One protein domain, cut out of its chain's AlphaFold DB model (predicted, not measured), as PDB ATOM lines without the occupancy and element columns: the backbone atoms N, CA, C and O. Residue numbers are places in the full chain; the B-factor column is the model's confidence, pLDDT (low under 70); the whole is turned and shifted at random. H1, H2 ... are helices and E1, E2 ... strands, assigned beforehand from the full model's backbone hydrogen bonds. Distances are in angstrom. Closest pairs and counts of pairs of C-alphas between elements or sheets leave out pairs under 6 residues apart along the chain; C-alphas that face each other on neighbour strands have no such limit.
ATOM      1  N   ARG A  84      45.791 -21.133  20.824       92.75
ATOM      2  CA  ARG A  84      45.779 -21.162  22.286       92.75
ATOM      3  C   ARG A  84      44.389 -20.770  22.766       92.75
ATOM      4  O   ARG A  84      43.843 -19.753  22.344       92.75
ATOM      5  N   GLU A  85      43.835 -21.566  23.664       93.25
ATOM      6  CA  GLU A  85      42.564 -21.304  24.317       93.25
ATOM      7  C   GLU A  85      42.776 -21.203  25.822       93.25
ATOM      8  O   GLU A  85      43.487 -22.015  26.410       93.25
ATOM      9  N   SER A  86      42.108 -20.238  26.452       94.75
ATOM     10  CA  SER A  86      42.029 -20.139  27.906       94.75
ATOM     11  C   SER A  86      40.578 -19.956  28.329       94.75
ATOM     12  O   SER A  86      39.854 -19.139  27.757       94.75
ATOM     13  N   SER A  87      40.152 -20.699  29.349       95.81
ATOM     14  CA  SER A  87      38.823 -20.542  29.944       95.81
ATOM     15  C   SER A  87      38.731 -19.329  30.875       95.81
ATOM     16  O   SER A  87      37.636 -18.944  31.273       95.81
ATOM     17  N   GLY A  88      39.868 -18.763  31.296       95.75
ATOM     18  CA  GLY A  88      39.920 -17.910  32.481       95.75
ATOM     19  C   GLY A  88      39.617 -18.694  33.762       95.75
ATOM     20  O   GLY A  88      39.751 -19.922  33.800       95.75
ATOM     21  N   ILE A  89      39.238 -17.984  34.828       97.75
ATOM     22  CA  ILE A  89      38.850 -18.602  36.100       97.75
ATOM     23  C   ILE A  89      37.339 -18.815  36.112       97.75
ATOM     24  O   ILE A  89      36.582 -17.851  36.025       97.75
ATOM     25  N   CYS A  90      36.925 -20.068  36.254       97.69
ATOM     26  CA  CYS A  90      35.531 -20.489  36.242       97.69
ATOM     27  C   CYS A  90      35.157 -21.164  37.563       97.69
ATOM     28  O   CYS A  90      35.977 -21.816  38.213       97.69
ATOM     29  N   SER A  91      33.890 -21.076  37.937       97.44
ATOM     30  CA  SER A  91      33.266 -21.992  38.888       97.44
ATOM     31  C   SER A  91      33.170 -23.411  38.308       97.44
ATOM     32  O   SER A  91      33.360 -23.640  37.110       97.44
ATOM     33  N   PHE A  92      32.824 -24.383  39.160       97.44
ATOM     34  CA  PHE A  92      32.559 -25.755  38.721       97.44
ATOM     35  C   PHE A  92      31.497 -25.807  37.609       97.44
ATOM     36  O   PHE A  92      31.693 -26.468  36.594       97.44
ATOM     37  N   GLN A  93      30.392 -25.075  37.778       96.75
ATOM     38  CA  GLN A  93      29.265 -25.090  36.845       96.75
ATOM     39  C   GLN A  93      29.613 -24.435  35.501       96.75
ATOM     40  O   GLN A  93      29.328 -25.017  34.457       96.75
ATOM     41  N   GLU A  94      30.288 -23.282  35.515       97.06
ATOM     42  CA  GLU A  94      30.739 -22.608  34.287       97.06
ATOM     43  C   GLU A  94      31.710 -23.485  33.486       97.06
ATOM     44  O   GLU A  94      31.627 -23.552  32.261       97.06
ATOM     45  N   MET A  95      32.604 -24.213  34.164       97.31
ATOM     46  CA  MET A  95      33.535 -25.117  33.486       97.31
ATOM     47  C   MET A  95      32.838 -26.370  32.929       97.31
ATOM     48  O   MET A  95      33.208 -26.845  31.856       97.31
ATOM     49  N   VAL A  96      31.806 -26.894  33.603       96.31
ATOM     50  CA  VAL A  96      30.959 -27.967  33.046       96.31
ATOM     51  C   VAL A  96      30.275 -27.492  31.766       96.31
ATOM     52  O   VAL A  96      30.321 -28.182  30.750       96.31
ATOM     53  N   GLU A  97      29.690 -26.296  31.780       95.94
ATOM     54  CA  GLU A  97      29.060 -25.705  30.595       95.94
ATOM     55  C   GLU A  97      30.066 -25.473  29.464       95.94
ATOM     56  O   GLU A  97      29.755 -25.751  28.304       95.94
ATOM     57  N   TYR A  98      31.286 -25.036  29.791       95.12
ATOM     58  CA  TYR A  98      32.377 -24.888  28.829       95.12
ATOM     59  C   TYR A  98      32.692 -26.213  28.114       95.12
ATOM     60  O   TYR A  98      32.720 -26.260  26.881       95.12
ATOM     61  N   PHE A  99      32.877 -27.301  28.869       94.12
ATOM     62  CA  PHE A  99      33.144 -28.631  28.307       94.12
ATOM     63  C   PHE A  99      31.963 -29.164  27.488       94.12
ATOM     64  O   PHE A  99      32.168 -29.667  26.382       94.12
ATOM     65  N   ASN A 100      30.733 -29.009  27.984       94.06
ATOM     66  CA  ASN A 100      29.527 -29.458  27.287       94.06
ATOM     67  C   ASN A 100      29.364 -28.730  25.950       94.06
ATOM     68  O   ASN A 100      29.184 -29.373  24.916       94.06
ATOM     69  N   LYS A 101      29.545 -27.403  25.936       93.75
ATOM     70  CA  LYS A 101      29.483 -26.598  24.710       93.75
ATOM     71  C   LYS A 101      30.540 -27.024  23.692       93.75
ATOM     72  O   LYS A 101      30.232 -27.101  22.505       93.75
ATOM     73  N   LYS A 102      31.765 -27.325  24.138       89.88
ATOM     74  CA  LYS A 102      32.840 -27.843  23.271       89.88
ATOM     75  C   LYS A 102      32.499 -29.213  22.671       89.88
ATOM     76  O   LYS A 102      32.882 -29.473  21.539       89.88
ATOM     77  N   ALA A 103      31.728 -30.037  23.379       89.44
ATOM     78  CA  ALA A 103      31.196 -31.304  22.878       89.44
ATOM     79  C   ALA A 103      29.888 -31.161  22.067       89.44
ATOM     80  O   ALA A 103      29.304 -32.167  21.675       89.44
ATOM     81  N   VAL A 104      29.413 -29.934  21.805       89.69
ATOM     82  CA  VAL A 104      28.120 -29.654  21.142       89.69
ATOM     83  C   VAL A 104      26.929 -30.241  21.922       89.69
ATOM     84  O   VAL A 104      25.906 -30.627  21.360       89.69
ATOM     85  N   LEU A 105      27.057 -30.290  23.248       89.38
ATOM     86  CA  LEU A 105      26.031 -30.755  24.173       89.38
ATOM     87  C   LEU A 105      25.487 -29.589  24.994       89.38
ATOM     88  O   LEU A 105      26.193 -28.631  25.318       89.38
ATOM     89  N   SER A 106      24.209 -29.679  25.343       85.00
ATOM     90  CA  SER A 106      23.548 -28.746  26.250       85.00
ATOM     91  C   SER A 106      23.377 -29.366  27.637       85.00
ATOM     92  O   SER A 106      23.448 -30.580  27.823       85.00
ATOM     93  N   GLY A 107      23.147 -28.516  28.637       84.06
ATOM     94  CA  GLY A 107      22.864 -28.946  30.004       84.06
ATOM     95  C   GLY A 107      24.072 -28.897  30.935       84.06
ATOM     96  O   GLY A 107      25.138 -28.387  30.600       84.06
ATOM     97  N   ASN A 108      23.870 -29.412  32.148       87.94
ATOM     98  CA  ASN A 108      24.762 -29.213  33.292       87.94
ATOM     99  C   ASN A 108      25.322 -30.524  33.869       87.94
ATOM    100  O   ASN A 108      25.759 -30.554  35.024       87.94
ATOM    101  N   VAL A 109      25.250 -31.619  33.114       91.69
ATOM    102  CA  VAL A 109      25.816 -32.905  33.526       91.69
ATOM    103  C   VAL A 109      27.310 -32.897  33.192       91.69
ATOM    104  O   VAL A 109      27.646 -32.635  32.037       91.69
ATOM    105  N   PRO A 110      28.209 -33.139  34.164       93.56
ATOM    106  CA  PRO A 110      29.642 -33.216  33.905       93.56
ATOM    107  C   PRO A 110      29.984 -34.390  32.982       93.56
ATOM    108  O   PRO A 110      29.589 -35.525  33.256       93.56
ATOM    109  N   LEU A 111      30.742 -34.128  31.917       93.00
ATOM    110  CA  LEU A 111      31.230 -35.182  31.023       93.00
ATOM    111  C   LEU A 111      32.341 -36.000  31.688       93.00
ATOM    112  O   LEU A 111      33.077 -35.505  32.548       93.00
ATOM    113  N   GLY A 112      32.548 -37.227  31.212       91.56
ATOM    114  CA  GLY A 112      33.681 -38.049  31.636       91.56
ATOM    115  C   GLY A 112      35.022 -37.387  31.315       91.56
ATOM    116  O   GLY A 112      35.945 -37.423  32.127       91.56
ATOM    117  N   SER A 113      35.106 -36.677  30.185       90.31
ATOM    118  CA  SER A 113      36.287 -35.892  29.799       90.31
ATOM    119  C   SER A 113      36.575 -34.732  30.758       90.31
ATOM    120  O   SER A 113      37.739 -34.490  31.084       90.31
ATOM    121  N   PHE A 114      35.540 -34.053  31.261       93.81
ATOM    122  CA  PHE A 114      35.668 -33.029  32.302       93.81
ATOM    123  C   PHE A 114      36.172 -33.648  33.610       93.81
ATOM    124  O   PHE A 114      37.167 -33.183  34.171       93.81
ATOM    125  N   ASN A 115      35.551 -34.751  34.045       93.75
ATOM    126  CA  ASN A 115      35.946 -35.440  35.272       93.75
ATOM    127  C   ASN A 115      37.400 -35.923  35.203       93.75
ATOM    128  O   ASN A 115      38.172 -35.707  36.134       93.75
ATOM    129  N   SER A 116      37.797 -36.516  34.077       90.62
ATOM    130  CA  SER A 116      39.164 -36.983  33.845       90.62
ATOM    131  C   SER A 116      40.172 -35.828  33.843       90.62
ATOM    132  O   SER A 116      41.189 -35.905  34.533       90.62
ATOM    133  N   SER A 117      39.869 -34.730  33.139       91.94
ATOM    134  CA  SER A 117      40.783 -33.585  32.994       91.94
ATOM    135  C   SER A 117      41.159 -32.963  34.342       91.94
ATOM    136  O   SER A 117      42.331 -32.677  34.588       91.94
ATOM    137  N   PHE A 118      40.191 -32.834  35.252       93.69
ATOM    138  CA  PHE A 118      40.390 -32.256  36.586       93.69
ATOM    139  C   PHE A 118      40.564 -33.297  37.705       93.69
ATOM    140  O   PHE A 118      40.635 -32.927  38.882       93.69
ATOM    141  N   SER A 119      40.646 -34.590  37.366       93.00
ATOM    142  CA  SER A 119      40.746 -35.693  38.336       93.00
ATOM    143  C   SER A 119      39.647 -35.626  39.409       93.00
ATOM    144  O   SER A 119      39.927 -35.568  40.610       93.00
ATOM    145  N   PHE A 120      38.395 -35.524  38.967       93.69
ATOM    146  CA  PHE A 120      37.204 -35.557  39.814       93.69
ATOM    147  C   PHE A 120      36.735 -36.982  40.090       93.69
ATOM    148  O   PHE A 120      37.063 -37.916  39.358       93.69
ATOM    149  N   THR A 121      35.946 -37.137  41.152       91.38
ATOM    150  CA  THR A 121      35.417 -38.441  41.578       91.38
ATOM    151  C   THR A 121      34.232 -38.903  40.733       91.38
ATOM    152  O   THR A 121      33.939 -40.096  40.689       91.38
ATOM    153  N   GLY A 122      33.547 -37.966  40.067       88.25
ATOM    154  CA  GLY A 122      32.302 -38.197  39.333       88.25
ATOM    155  C   GLY A 122      31.052 -37.880  40.162       88.25
ATOM    156  O   GLY A 122      29.948 -37.832  39.618       88.25
ATOM    157  N   SER A 123      31.199 -37.604  41.463       93.19
ATOM    158  CA  SER A 123      30.107 -37.124  42.309       93.19
ATOM    159  C   SER A 123      29.940 -35.618  42.141       93.19
ATOM    160  O   SER A 123      30.561 -34.834  42.859       93.19
ATOM    161  N   LYS A 124      29.043 -35.199  41.236       93.00
ATOM    162  CA  LYS A 124      28.792 -33.777  40.923       93.00
ATOM    163  C   LYS A 124      28.680 -32.898  42.172       93.00
ATOM    164  O   LYS A 124      29.253 -31.817  42.205       93.00
ATOM    165  N   LYS A 125      27.934 -33.347  43.188       95.25
ATOM    166  CA  LYS A 125      27.724 -32.576  44.420       95.25
ATOM    167  C   LYS A 125      29.020 -32.422  45.221       95.25
ATOM    168  O   LYS A 125      29.396 -31.301  45.535       95.25
ATOM    169  N   ALA A 126      29.699 -33.530  45.518       96.19
ATOM    170  CA  ALA A 126      30.917 -33.503  46.325       96.19
ATOM    171  C   ALA A 126      32.060 -32.774  45.601       96.19
ATOM    172  O   ALA A 126      32.757 -31.958  46.200       96.19
ATOM    173  N   ASP A 127      32.208 -33.023  44.297       96.56
ATOM    174  CA  ASP A 127      33.223 -32.386  43.462       96.56
ATOM    175  C   ASP A 127      32.987 -30.867  43.362       96.56
ATOM    176  O   ASP A 127      33.941 -30.092  43.457       96.56
ATOM    177  N   ALA A 128      31.730 -30.422  43.242       97.19
ATOM    178  CA  ALA A 128      31.390 -29.000  43.251       97.19
ATOM    179  C   ALA A 128      31.646 -28.345  44.618       97.19
ATOM    180  O   ALA A 128      32.250 -27.279  44.670       97.19
ATOM    181  N   GLU A 129      31.242 -28.984  45.722       96.94
ATOM    182  CA  GLU A 129      31.452 -28.466  47.083       96.94
ATOM    183  C   GLU A 129      32.943 -28.335  47.436       96.94
ATOM    184  O   GLU A 129      33.340 -27.380  48.106       96.94
ATOM    185  N   ALA A 130      33.779 -29.262  46.962       96.75
ATOM    186  CA  ALA A 130      35.226 -29.256  47.182       96.75
ATOM    187  C   ALA A 130      35.988 -28.263  46.281       96.75
ATOM    188  O   ALA A 130      37.169 -27.999  46.516       96.75
ATOM    189  N   THR A 131      35.346 -27.697  45.256       97.69
ATOM    190  CA  THR A 131      36.007 -26.867  44.241       97.69
ATOM    191  C   THR A 131      35.727 -25.387  44.466       97.69
ATOM    192  O   THR A 131      34.586 -24.942  44.420       97.69
ATOM    193  N   LYS A 132      36.788 -24.593  44.638       97.19
ATOM    194  CA  LYS A 132      36.702 -23.127  44.676       97.19
ATOM    195  C   LYS A 132      36.626 -22.538  43.274       97.19
ATOM    196  O   LYS A 132      35.782 -21.694  42.996       97.19
ATOM    197  N   SER A 133      37.542 -22.964  42.410       97.81
ATOM    198  CA  SER A 133      37.638 -22.497  41.032       97.81
ATOM    199  C   SER A 133      38.398 -23.495  40.158       97.81
ATOM    200  O   SER A 133      39.154 -24.340  40.651       97.81
ATOM    201  N   LEU A 134      38.171 -23.394  38.852       98.31
ATOM    202  CA  LEU A 134      38.780 -24.197  37.802       98.31
ATOM    203  C   LEU A 134      39.327 -23.281  36.715       98.31
ATOM    204  O   LEU A 134      38.777 -22.214  36.447       98.31
ATOM    205  N   SER A 135      40.390 -23.721  36.058       97.69
ATOM    206  CA  SER A 135      40.923 -23.042  34.887       97.69
ATOM    207  C   SER A 135      41.558 -24.024  33.916       97.69
ATOM    208  O   SER A 135      42.088 -25.062  34.319       97.69
ATOM    209  N   MET A 136      41.484 -23.685  32.637       96.00
ATOM    210  CA  MET A 136      42.111 -24.386  31.535       96.00
ATOM    211  C   MET A 136      42.876 -23.372  30.685       96.00
ATOM    212  O   MET A 136      42.335 -22.319  30.351       96.00
ATOM    213  N   ASP A 137      44.117 -23.699  30.340       95.00
ATOM    214  CA  ASP A 137      44.910 -22.983  29.340       95.00
ATOM    215  C   ASP A 137      45.666 -24.017  28.504       95.00
ATOM    216  O   ASP A 137      46.318 -24.912  29.056       95.00
ATOM    217  N   GLY A 138      45.539 -23.953  27.184       93.62
ATOM    218  CA  GLY A 138      46.125 -24.959  26.315       93.62
ATOM    219  C   GLY A 138      46.232 -24.559  24.857       93.62
ATOM    220  O   GLY A 138      45.463 -23.741  24.359       93.62
ATOM    221  N   VAL A 139      47.170 -25.190  24.158       93.75
ATOM    222  CA  VAL A 139      47.317 -25.104  22.704       93.75
ATOM    223  C   VAL A 139      46.661 -26.320  22.062       93.75
ATOM    224  O   VAL A 139      46.944 -27.466  22.422       93.75
ATOM    225  N   PHE A 140      45.798 -26.063  21.086       91.94
ATOM    226  CA  PHE A 140      45.111 -27.069  20.288       91.94
ATOM    227  C   PHE A 140      45.660 -27.029  18.870       91.94
ATOM    228  O   PHE A 140      45.635 -25.980  18.232       91.94
ATOM    229  N   VAL A 141      46.130 -28.176  18.384       90.88
ATOM    230  CA  VAL A 141      46.698 -28.364  17.043       90.88
ATOM    231  C   VAL A 141      45.823 -29.370  16.287       90.88
ATOM    232  O   VAL A 141      46.201 -30.539  16.153       90.88
ATOM    233  N   PRO A 142      44.607 -28.979  15.866       91.50
ATOM    234  CA  PRO A 142      43.793 -29.812  14.999       91.50
ATOM    235  C   PRO A 142      44.468 -29.921  13.628       91.50
ATOM    236  O   PRO A 142      44.858 -28.922  13.032       91.50
ATOM    237  N   LEU A 143      44.612 -31.143  13.133       90.56
ATOM    238  CA  LEU A 143      45.165 -31.423  11.809       90.56
ATOM    239  C   LEU A 143      44.040 -31.583  10.793       90.56
ATOM    240  O   LEU A 143      44.089 -31.023   9.699       90.56
ATOM    241  N   CYS A 144      43.003 -32.333  11.162       92.19
ATOM    242  CA  CYS A 144      41.826 -32.503  10.334       92.19
ATOM    243  C   CYS A 144      40.620 -32.978  11.152       92.19
ATOM    244  O   CYS A 144      40.761 -33.692  12.139       92.19
ATOM    245  N   GLY A 189      44.305 -34.631  15.747       90.62
ATOM    246  CA  GLY A 189      45.421 -33.727  15.968       90.62
ATOM    247  C   GLY A 189      46.101 -33.942  17.313       90.62
ATOM    248  O   GLY A 189      46.287 -35.066  17.781       90.62
ATOM    249  N   GLY A 190      46.500 -32.849  17.943       89.12
ATOM    250  CA  GLY A 190      47.085 -32.863  19.274       89.12
ATOM    251  C   GLY A 190      46.571 -31.721  20.128       89.12
ATOM    252  O   GLY A 190      46.057 -30.718  19.632       89.12
ATOM    253  N   LYS A 191      46.728 -31.876  21.438       90.56
ATOM    254  CA  LYS A 191      46.559 -30.775  22.376       90.56
ATOM    255  C   LYS A 191      47.590 -30.858  23.483       90.56
ATOM    256  O   LYS A 191      47.974 -31.951  23.913       90.56
ATOM    257  N   ASP A 192      47.985 -29.693  23.960       92.06
ATOM    258  CA  ASP A 192      48.781 -29.548  25.159       92.06
ATOM    259  C   ASP A 192      48.075 -28.584  26.103       92.06
ATOM    260  O   ASP A 192      47.981 -27.392  25.823       92.06
ATOM    261  N   VAL A 193      47.503 -29.122  27.180       93.50
ATOM    262  CA  VAL A 193      46.572 -28.387  28.040       93.50
ATOM    263  C   VAL A 193      46.966 -28.525  29.501       93.50
ATOM    264  O   VAL A 193      47.229 -29.630  29.988       93.50
ATOM    265  N   ILE A 194      46.955 -27.399  30.205       94.19
ATOM    266  CA  ILE A 194      47.062 -27.316  31.654       94.19
ATOM    267  C   ILE A 194      45.650 -27.178  32.220       94.19
ATOM    268  O   ILE A 194      44.910 -26.265  31.854       94.19
ATOM    269  N   PHE A 195      45.296 -28.055  33.153       95.88
ATOM    270  CA  PHE A 195      44.097 -27.913  33.967       95.88
ATOM    271  C   PHE A 195      44.500 -27.574  35.395       95.88
ATOM    272  O   PHE A 195      45.313 -28.269  36.006       95.88
ATOM    273  N   VAL A 196      43.925 -26.508  35.939       96.50
ATOM    274  CA  VAL A 196      44.160 -26.063  37.312       96.50
ATOM    275  C   VAL A 196      42.865 -26.190  38.095       96.50
ATOM    276  O   VAL A 196      41.842 -25.622  37.717       96.50
ATOM    277  N   LYS A 197      42.920 -26.932  39.203       96.94
ATOM    278  CA  LYS A 197      41.823 -27.074  40.161       96.94
ATOM    279  C   LYS A 197      42.233 -26.493  41.506       96.94
ATOM    280  O   LYS A 197      43.206 -26.948  42.112       96.94
ATOM    281  N   GLN A 198      41.469 -25.509  41.972       97.31
ATOM    282  CA  GLN A 198      41.626 -24.897  43.284       97.31
ATOM    283  C   GLN A 198      40.606 -25.487  44.261       97.31
ATOM    284  O   GLN A 198      39.398 -25.397  44.036       97.31
ATOM    285  N   HIS A 199      41.082 -26.046  45.371       96.75
ATOM    286  CA  HIS A 199      40.217 -26.578  46.424       96.75
ATOM    287  C   HIS A 199      39.537 -25.456  47.236       96.75
ATOM    288  O   HIS A 199      40.118 -24.381  47.415       96.75
ATOM    289  N   ASN A 200      38.333 -25.706  47.765       94.31
ATOM    290  CA  ASN A 200      37.527 -24.741  48.535       94.31
ATOM    291  C   ASN A 200      38.268 -24.134  49.745       94.31
ATOM    292  O   ASN A 200      38.080 -22.962  50.062       94.31
ATOM    293  N   SER A 201      39.172 -24.900  50.355       94.75
ATOM    294  CA  SER A 201      39.989 -24.494  51.503       94.75
ATOM    295  C   SER A 201      41.199 -23.629  51.135       94.75
ATOM    296  O   SER A 201      41.908 -23.163  52.026       94.75
ATOM    297  N   SER A 202      41.467 -23.414  49.843       95.25
ATOM    298  CA  SER A 202      42.590 -22.592  49.397       95.25
ATOM    299  C   SER A 202      42.411 -21.135  49.850       95.25
ATOM    300  O   SER A 202      41.378 -20.526  49.539       95.25
ATOM    301  N   PRO A 203      43.416 -20.528  50.512       94.69
ATOM    302  CA  PRO A 203      43.353 -19.126  50.921       94.69
ATOM    303  C   PRO A 203      43.542 -18.161  49.742       94.69
ATOM    304  O   PRO A 203      43.231 -16.982  49.870       94.69
ATOM    305  N   LEU A 204      44.021 -18.656  48.595       94.88
ATOM    306  CA  LEU A 204      44.361 -17.830  47.442       94.88
ATOM    307  C   LEU A 204      43.118 -17.172  46.840       94.88
ATOM    308  O   LEU A 204      42.053 -17.793  46.691       94.88
ATOM    309  N   SER A 205      43.275 -15.906  46.486       95.81
ATOM    310  CA  SER A 205      42.284 -15.099  45.791       95.81
ATOM    311  C   SER A 205      42.173 -15.485  44.314       95.81
ATOM    312  O   SER A 205      43.082 -16.070  43.721       95.81
ATOM    313  N   THR A 206      41.062 -15.099  43.688       94.44
ATOM    314  CA  THR A 206      40.855 -15.262  42.241       94.44
ATOM    315  C   THR A 206      41.968 -14.603  41.424       94.44
ATOM    316  O   THR A 206      42.369 -15.147  40.400       94.44
ATOM    317  N   MET A 207      42.494 -13.457  41.878       95.62
ATOM    318  CA  MET A 207      43.575 -12.750  41.186       95.62
ATOM    319  C   MET A 207      44.894 -13.526  41.250       95.62
ATOM    320  O   MET A 207      45.565 -13.667  40.234       95.62
ATOM    321  N   GLU A 208      45.247 -14.074  42.415       96.19
ATOM    322  CA  GLU A 208      46.463 -14.885  42.567       96.19
ATOM    323  C   GLU A 208      46.409 -16.152  41.707       96.19
ATOM    324  O   GLU A 208      47.390 -16.481  41.047       96.19
ATOM    325  N   ILE A 209      45.256 -16.830  41.654       95.56
ATOM    326  CA  ILE A 209      45.064 -18.004  40.785       95.56
ATOM    327  C   ILE A 209      45.110 -17.608  39.312       95.56
ATOM    328  O   ILE A 209      45.756 -18.295  38.525       95.56
ATOM    329  N   LYS A 210      44.479 -16.495  38.929       95.62
ATOM    330  CA  LYS A 210      44.536 -15.995  37.553       95.62
ATOM    331  C   LYS A 210      45.978 -15.736  37.114       95.62
ATOM    332  O   LYS A 210      46.370 -16.215  36.056       95.62
ATOM    333  N   ASN A 211      46.756 -15.038  37.940       95.81
ATOM    334  CA  ASN A 211      48.163 -14.764  37.659       95.81
ATOM    335  C   ASN A 211      48.971 -16.064  37.589       95.81
ATOM    336  O   ASN A 211      49.724 -16.256  36.647       95.81
ATOM    337  N   TYR A 212      48.746 -16.997  38.519       94.12
ATOM    338  CA  TYR A 212      49.401 -18.305  38.497       94.12
ATOM    339  C   TYR A 212      49.130 -19.077  37.197       94.12
ATOM    340  O   TYR A 212      50.071 -19.574  36.587       94.12
ATOM    341  N   VAL A 213      47.867 -19.166  36.759       94.56
ATOM    342  CA  VAL A 213      47.493 -19.853  35.508       94.56
ATOM    343  C   VAL A 213      48.139 -19.173  34.302       94.56
ATOM    344  O   VAL A 213      48.674 -19.860  33.434       94.56
ATOM    345  N   GLN A 214      48.118 -17.841  34.261       94.19
ATOM    346  CA  GLN A 214      48.742 -17.083  33.183       94.19
ATOM    347  C   GLN A 214      50.256 -17.327  33.137       94.19
ATOM    348  O   GLN A 214      50.779 -17.663  32.080       94.19
ATOM    349  N   ASP A 215      50.940 -17.249  34.278       93.44
ATOM    350  CA  ASP A 215      52.388 -17.433  34.365       93.44
ATOM    351  C   ASP A 215      52.815 -18.829  33.891       93.44
ATOM    352  O   ASP A 215      53.777 -18.956  33.132       93.44
ATOM    353  N   ILE A 216      52.116 -19.889  34.319       92.94
ATOM    354  CA  ILE A 216      52.443 -21.258  33.886       92.94
ATOM    355  C   ILE A 216      52.052 -21.507  32.426       92.94
ATOM    356  O   ILE A 216      52.749 -22.252  31.736       92.94
ATOM    357  N   GLY A 217      50.967 -20.891  31.950       92.12
ATOM    358  CA  GLY A 217      50.536 -20.963  30.558       92.12
ATOM    359  C   GLY A 217      51.541 -20.281  29.635       92.12
ATOM    360  O   GLY A 217      51.981 -20.880  28.661       92.12
ATOM    361  N   ASP A 218      51.988 -19.075  29.977       91.88
ATOM    362  CA  ASP A 218      52.992 -18.331  29.215       91.88
ATOM    363  C   ASP A 218      54.337 -19.069  29.233       91.88
ATOM    364  O   ASP A 218      54.925 -19.337  28.187       91.88
ATOM    365  N   GLN A 219      54.780 -19.558  30.394       90.38
ATOM    366  CA  GLN A 219      55.987 -20.393  30.465       90.38
ATOM    367  C   GLN A 219      55.909 -21.644  29.580       90.38
ATOM    368  O   GLN A 219      56.935 -22.080  29.055       90.38
ATOM    369  N   ARG A 220      54.719 -22.232  29.418       88.62
ATOM    370  CA  ARG A 220      54.522 -23.443  28.617       88.62
ATOM    371  C   ARG A 220      54.339 -23.154  27.127       88.62
ATOM    372  O   ARG A 220      54.836 -23.924  26.310       88.62
ATOM    373  N   PHE A 221      53.648 -22.070  26.776       88.88
ATOM    374  CA  PHE A 221      53.122 -21.835  25.428       88.88
ATOM    375  C   PHE A 221      53.683 -20.590  24.723       88.88
ATOM    376  O   PHE A 221      53.448 -20.435  23.523       88.88
ATOM    377  N   SER A 222      54.450 -19.717  25.389       76.25
ATOM    378  CA  SER A 222      54.996 -18.490  24.775       76.25
ATOM    379  C   SER A 222      56.006 -18.731  23.646       76.25
ATOM    380  O   SER A 222      56.297 -17.804  22.900       76.25
ATOM    381  N   ASN A 223      56.498 -19.960  23.462       59.69
ATOM    382  CA  ASN A 223      57.384 -20.302  22.343       59.69
ATOM    383  C   ASN A 223      56.652 -20.874  21.117       59.69
ATOM    384  O   ASN A 223      57.306 -21.196  20.136       59.69
ATOM    385  N   THR A 224      55.322 -20.999  21.122       54.31
ATOM    386  CA  THR A 224      54.614 -21.743  20.057       54.31
ATOM    387  C   THR A 224      54.478 -20.979  18.730       54.31
ATOM    388  O   THR A 224      54.075 -21.565  17.733       54.31
ATOM    389  N   GLU A 225      54.860 -19.696  18.664       46.53
ATOM    390  CA  GLU A 225      54.949 -18.971  17.381       46.53
ATOM    391  C   GLU A 225      56.137 -19.430  16.518       46.53
ATOM    392  O   GLU A 225      56.169 -19.164  15.321       46.53
ATOM    393  N   ASN A 226      57.088 -20.176  17.091       41.09
ATOM    394  CA  ASN A 226      58.181 -20.796  16.357       41.09
ATOM    395  C   ASN A 226      58.398 -22.214  16.896       41.09
ATOM    396  O   ASN A 226      58.789 -22.342  18.047       41.09
ATOM    397  N   ILE A 227      58.266 -23.242  16.044       46.09
ATOM    398  CA  ILE A 227      58.940 -24.562  16.116       46.09
ATOM    399  C   ILE A 227      57.993 -25.784  16.069       46.09
ATOM    400  O   ILE A 227      57.441 -26.255  17.059       46.09
ATOM    401  N   THR A 228      57.983 -26.396  14.883       41.88
ATOM    402  CA  THR A 228      57.739 -27.809  14.550       41.88
ATOM    403  C   THR A 228      58.829 -28.764  15.084       41.88
ATOM    404  O   THR A 228      59.268 -29.668  14.381       41.88
ATOM    405  N   SER A 229      59.319 -28.605  16.316       39.78
ATOM    406  CA  SER A 229      60.360 -29.496  16.867       39.78
ATOM    407  C   SER A 229      60.044 -29.969  18.277       39.78
ATOM    408  O   SER A 229      59.928 -29.196  19.228       39.78
ATOM    409  N   SER A 230      59.966 -31.286  18.370       48.41
ATOM    410  CA  SER A 230      59.878 -32.122  19.552       48.41
ATOM    411  C   SER A 230      61.183 -32.060  20.358       48.41
ATOM    412  O   SER A 230      62.136 -32.787  20.091       48.41
ATOM    413  N   GLY A 231      61.223 -31.202  21.379       37.97
ATOM    414  CA  GLY A 231      62.281 -31.178  22.394       37.97
ATOM    415  C   GLY A 231      61.715 -31.361  23.809       37.97
ATOM    416  O   GLY A 231      60.650 -30.816  24.104       37.97
ATOM    417  N   PRO A 232      62.383 -32.105  24.713       40.38
ATOM    418  CA  PRO A 232      61.898 -32.298  26.075       40.38
ATOM    419  C   PRO A 232      62.091 -31.020  26.905       40.38
ATOM    420  O   PRO A 232      63.213 -30.555  27.119       40.38
ATOM    421  N   ILE A 233      60.985 -30.459  27.393       44.94
ATOM    422  CA  ILE A 233      60.975 -29.258  28.233       44.94
ATOM    423  C   ILE A 233      61.347 -29.645  29.671       44.94
ATOM    424  O   ILE A 233      60.705 -30.491  30.294       44.94
ATOM    425  N   LYS A 234      62.399 -29.019  30.210       33.25
ATOM    426  CA  LYS A 234      62.813 -29.167  31.613       33.25
ATOM    427  C   LYS A 234      61.852 -28.404  32.522       33.25
ATOM    428  O   LYS A 234      61.774 -27.181  32.446       33.25
ATOM    429  N   PHE A 235      61.192 -29.114  33.432       37.47
ATOM    430  CA  PHE A 235      60.484 -28.496  34.548       37.47
ATOM    431  C   PHE A 235      61.489 -28.041  35.611       37.47
ATOM    432  O   PHE A 235      62.374 -28.796  36.013       37.47
ATOM    433  N   LYS A 236      61.357 -26.793  36.064       31.30
ATOM    434  CA  LYS A 236      62.014 -26.301  37.274       31.30
ATOM    435  C   LYS A 236      61.005 -26.461  38.406       31.30
ATOM    436  O   LYS A 236      59.993 -25.768  38.407       31.30
ATOM    437  N   ASP A 237      61.269 -27.394  39.319       41.91
ATOM    438  CA  ASP A 237      60.423 -27.660  40.484       41.91
ATOM    439  C   ASP A 237      60.072 -26.359  41.217       41.91
ATOM    440  O   ASP A 237      60.959 -25.655  41.714       41.91
ATOM    441  N   LYS A 238      58.775 -26.039  41.307       36.16
ATOM    442  CA  LYS A 238      58.273 -25.029  42.241       36.16
ATOM    443  C   LYS A 238      56.883 -25.369  42.785       36.16
ATOM    444  O   LYS A 238      55.902 -25.404  42.058       36.16
ATOM    445  N   ALA A 239      56.883 -25.552  44.108       33.62
ATOM    446  CA  ALA A 239      55.793 -25.501  45.081       33.62
ATOM    447  C   ALA A 239      54.496 -26.254  44.736       33.62
ATOM    448  O   ALA A 239      53.530 -25.688  44.231       33.62
ATOM    449  N   SER A 240      54.423 -27.507  45.189       37.75
ATOM    450  CA  SER A 240      53.157 -28.163  45.514       37.75
ATOM    451  C   SER A 240      52.452 -27.386  46.638       37.75
ATOM    452  O   SER A 240      52.664 -27.646  47.824       37.75
ATOM    453  N   VAL A 241      51.630 -26.397  46.289       48.66
ATOM    454  CA  VAL A 241      50.666 -25.832  47.238       48.66
ATOM    455  C   VAL A 241      49.597 -26.902  47.427       48.66
ATOM    456  O   VAL A 241      48.875 -27.210  46.488       48.66
ATOM    457  N   SER A 242      49.492 -27.480  48.627       55.91
ATOM    458  CA  SER A 242      48.601 -28.618  48.946       55.91
ATOM    459  C   SER A 242      47.129 -28.435  48.526       55.91
ATOM    460  O   SER A 242      46.384 -29.412  48.478       55.91
ATOM    461  N   CYS A 243      46.702 -27.205  48.230       61.38
ATOM    462  CA  CYS A 243      45.333 -26.833  47.880       61.38
ATOM    463  C   CYS A 243      45.114 -26.589  46.370       61.38
ATOM    464  O   CYS A 243      43.995 -26.253  45.975       61.38
ATOM    465  N   ILE A 244      46.166 -26.688  45.548       62.41
ATOM    466  CA  ILE A 244      46.103 -26.579  44.085       62.41
ATOM    467  C   ILE A 244      46.605 -27.890  43.491       62.41
ATOM    468  O   ILE A 244      47.721 -28.323  43.769       62.41
ATOM    469  N   SER A 245      45.801 -28.486  42.620       66.06
ATOM    470  CA  SER A 245      46.269 -29.547  41.733       66.06
ATOM    471  C   SER A 245      46.319 -29.018  40.307       66.06
ATOM    472  O   SER A 245      45.311 -28.517  39.802       66.06
ATOM    473  N   SER A 246      47.473 -29.167  39.663       55.59
ATOM    474  CA  SER A 246      47.637 -28.935  38.232       55.59
ATOM    475  C   SER A 246      47.879 -30.272  37.542       55.59
ATOM    476  O   SER A 246      48.762 -31.026  37.950       55.59
ATOM    477  N   SER A 247      47.098 -30.574  36.512       61.50
ATOM    478  CA  SER A 247      47.338 -31.707  35.621       61.50
ATOM    479  C   SER A 247      47.727 -31.180  34.245       61.50
ATOM    480  O   SER A 247      47.185 -30.188  33.756       61.50
ATOM    481  N   VAL A 248      48.703 -31.839  33.630       54.12
ATOM    482  CA  VAL A 248      49.118 -31.561  32.257       54.12
ATOM    483  C   VAL A 248      48.671 -32.725  31.394       54.12
ATOM    484  O   VAL A 248      48.956 -33.887  31.693       54.12
ATOM    485  N   VAL A 249      47.965 -32.407  30.315       58.75
ATOM    486  CA  VAL A 249      47.510 -33.376  29.326       58.75
ATOM    487  C   VAL A 249      48.122 -32.989  27.984       58.75
ATOM    488  O   VAL A 249      47.519 -32.254  27.210       58.75
ATOM    489  N   SER A 250      49.325 -33.503  27.720       48.97
ATOM    490  CA  SER A 250      49.956 -33.467  26.395       48.97
ATOM    491  C   SER A 250      49.639 -34.775  25.690       48.97
ATOM    492  O   SER A 250      50.144 -35.831  26.081       48.97
ATOM    493  N   ARG A 251      48.728 -34.742  24.718       43.06
ATOM    494  CA  ARG A 251      48.280 -35.959  24.038       43.06
ATOM    495  C   ARG A 251      48.028 -35.685  22.553       43.06
ATOM    496  O   ARG A 251      47.341 -34.727  22.206       43.06
ATOM    497  N   THR A 252      48.563 -36.552  21.697       37.66
ATOM    498  CA  THR A 252      48.206 -36.649  20.272       37.66
ATOM    499  C   THR A 252      47.012 -37.595  20.159       37.66
ATOM    500  O   THR A 252      47.122 -38.746  20.579       37.66
ATOM    501  N   TYR A 253      45.870 -37.119  19.659       49.53
ATOM    502  CA  TYR A 253      44.633 -37.895  19.563       49.53
ATOM    503  C   TYR A 253      43.751 -37.525  18.375       49.53
ATOM    504  O   TYR A 253      43.752 -36.404  17.887       49.53
ATOM    505  N   ALA A 254      42.905 -38.485  18.017       37.84
ATOM    506  CA  ALA A 254      41.558 -38.251  17.523       37.84
ATOM    507  C   ALA A 254      40.635 -37.927  18.719       37.84
ATOM    508  O   ALA A 254      40.484 -38.773  19.604       37.84
ATOM    509  N   VAL A 255      40.107 -36.703  18.795       42.22
ATOM    510  CA  VAL A 255      39.178 -36.211  19.834       42.22
ATOM    511  C   VAL A 255      37.764 -36.152  19.291       42.22
ATOM    512  O   VAL A 255      37.589 -35.586  18.194       42.22
TER     513      VAL A 255
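This is residues 84 to 144 and 189 to 255 of the 255 residues of a protein of Thalictrum thalictroides (UniProt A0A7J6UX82). What shape do these atoms make? A twisted wall of four antiparallel strands has the long helix H4 along one face and H1 along the other, three layers with helices on both faces of a sheet, while the short helices H2 and H3 only graze the sheet. Residues 225 to 232, in the long link after H4, stick out. What is it made of, and how large is it? The printed part has 128 residues, with four named helices and four named strands in the order E1 H1 H2 H3 E2 E3 H4 E4, class mixed, and sheet order E1 - E2 - E3 - E4. It is compact, with a radius of gyration of the C-alphas of 15.0 A and spans of 43 by 35 by 21 A.

What comes before the cut? E1 is residues 84 to 90, from C-alpha 84 at (45.779, -21.162, 22.286), and H1 is residues 92 to 102, 15.6 A long. H2 is residues 112 to 117, H3 residues 124 to 130, and E2 residues 131 to 144, 34.9 A long with a bend of 55 degrees at residue 141. What follows it? E3 is residues 189 to 199, 31.7 A, and H4 residues 206 to 221, 21.8 A. E4, residues 244 to 254, is 29.4 A long, bends by 56 degrees at residue 251 and ends at C-alpha 254 at (41.558, -38.251, 17.523).

How do the strands pair? Edge strand E1 is antiparallel to E2, with N 87 and O 136 2.9 A apart. E2 is antiparallel to E3, with N 137 and O 194 3.1 A apart, and E3 to edge strand E4, with N 193 and O 249 3.1 A apart. Where are the helices? H1 is over E1 and E2 at a height over the sheet of 10.2 A, its closest C-alphas to E2 being Phe 92 and Ser 133, 6.5 A. On the opposite face H4 runs along the strands, over E2 and E3, at a height of 8.8 A, with the C-alphas of Asp 137 and Gly 217 its closest to E2, 6.1 A. Are the helix backbones complete? In H1, H2, H3 and H4 every O i to N i+4 pair is within hydrogen-bond range.

Where is the cut? Residues 145 to 188 are not printed, and C-alphas 144 and 189 are 6.8 A apart across it. Which link is long, and where is confidence low? H4 to E4 is a long link of 22 residues. The model's pLDDT is under 70 for residues 223 to 255, which include E4.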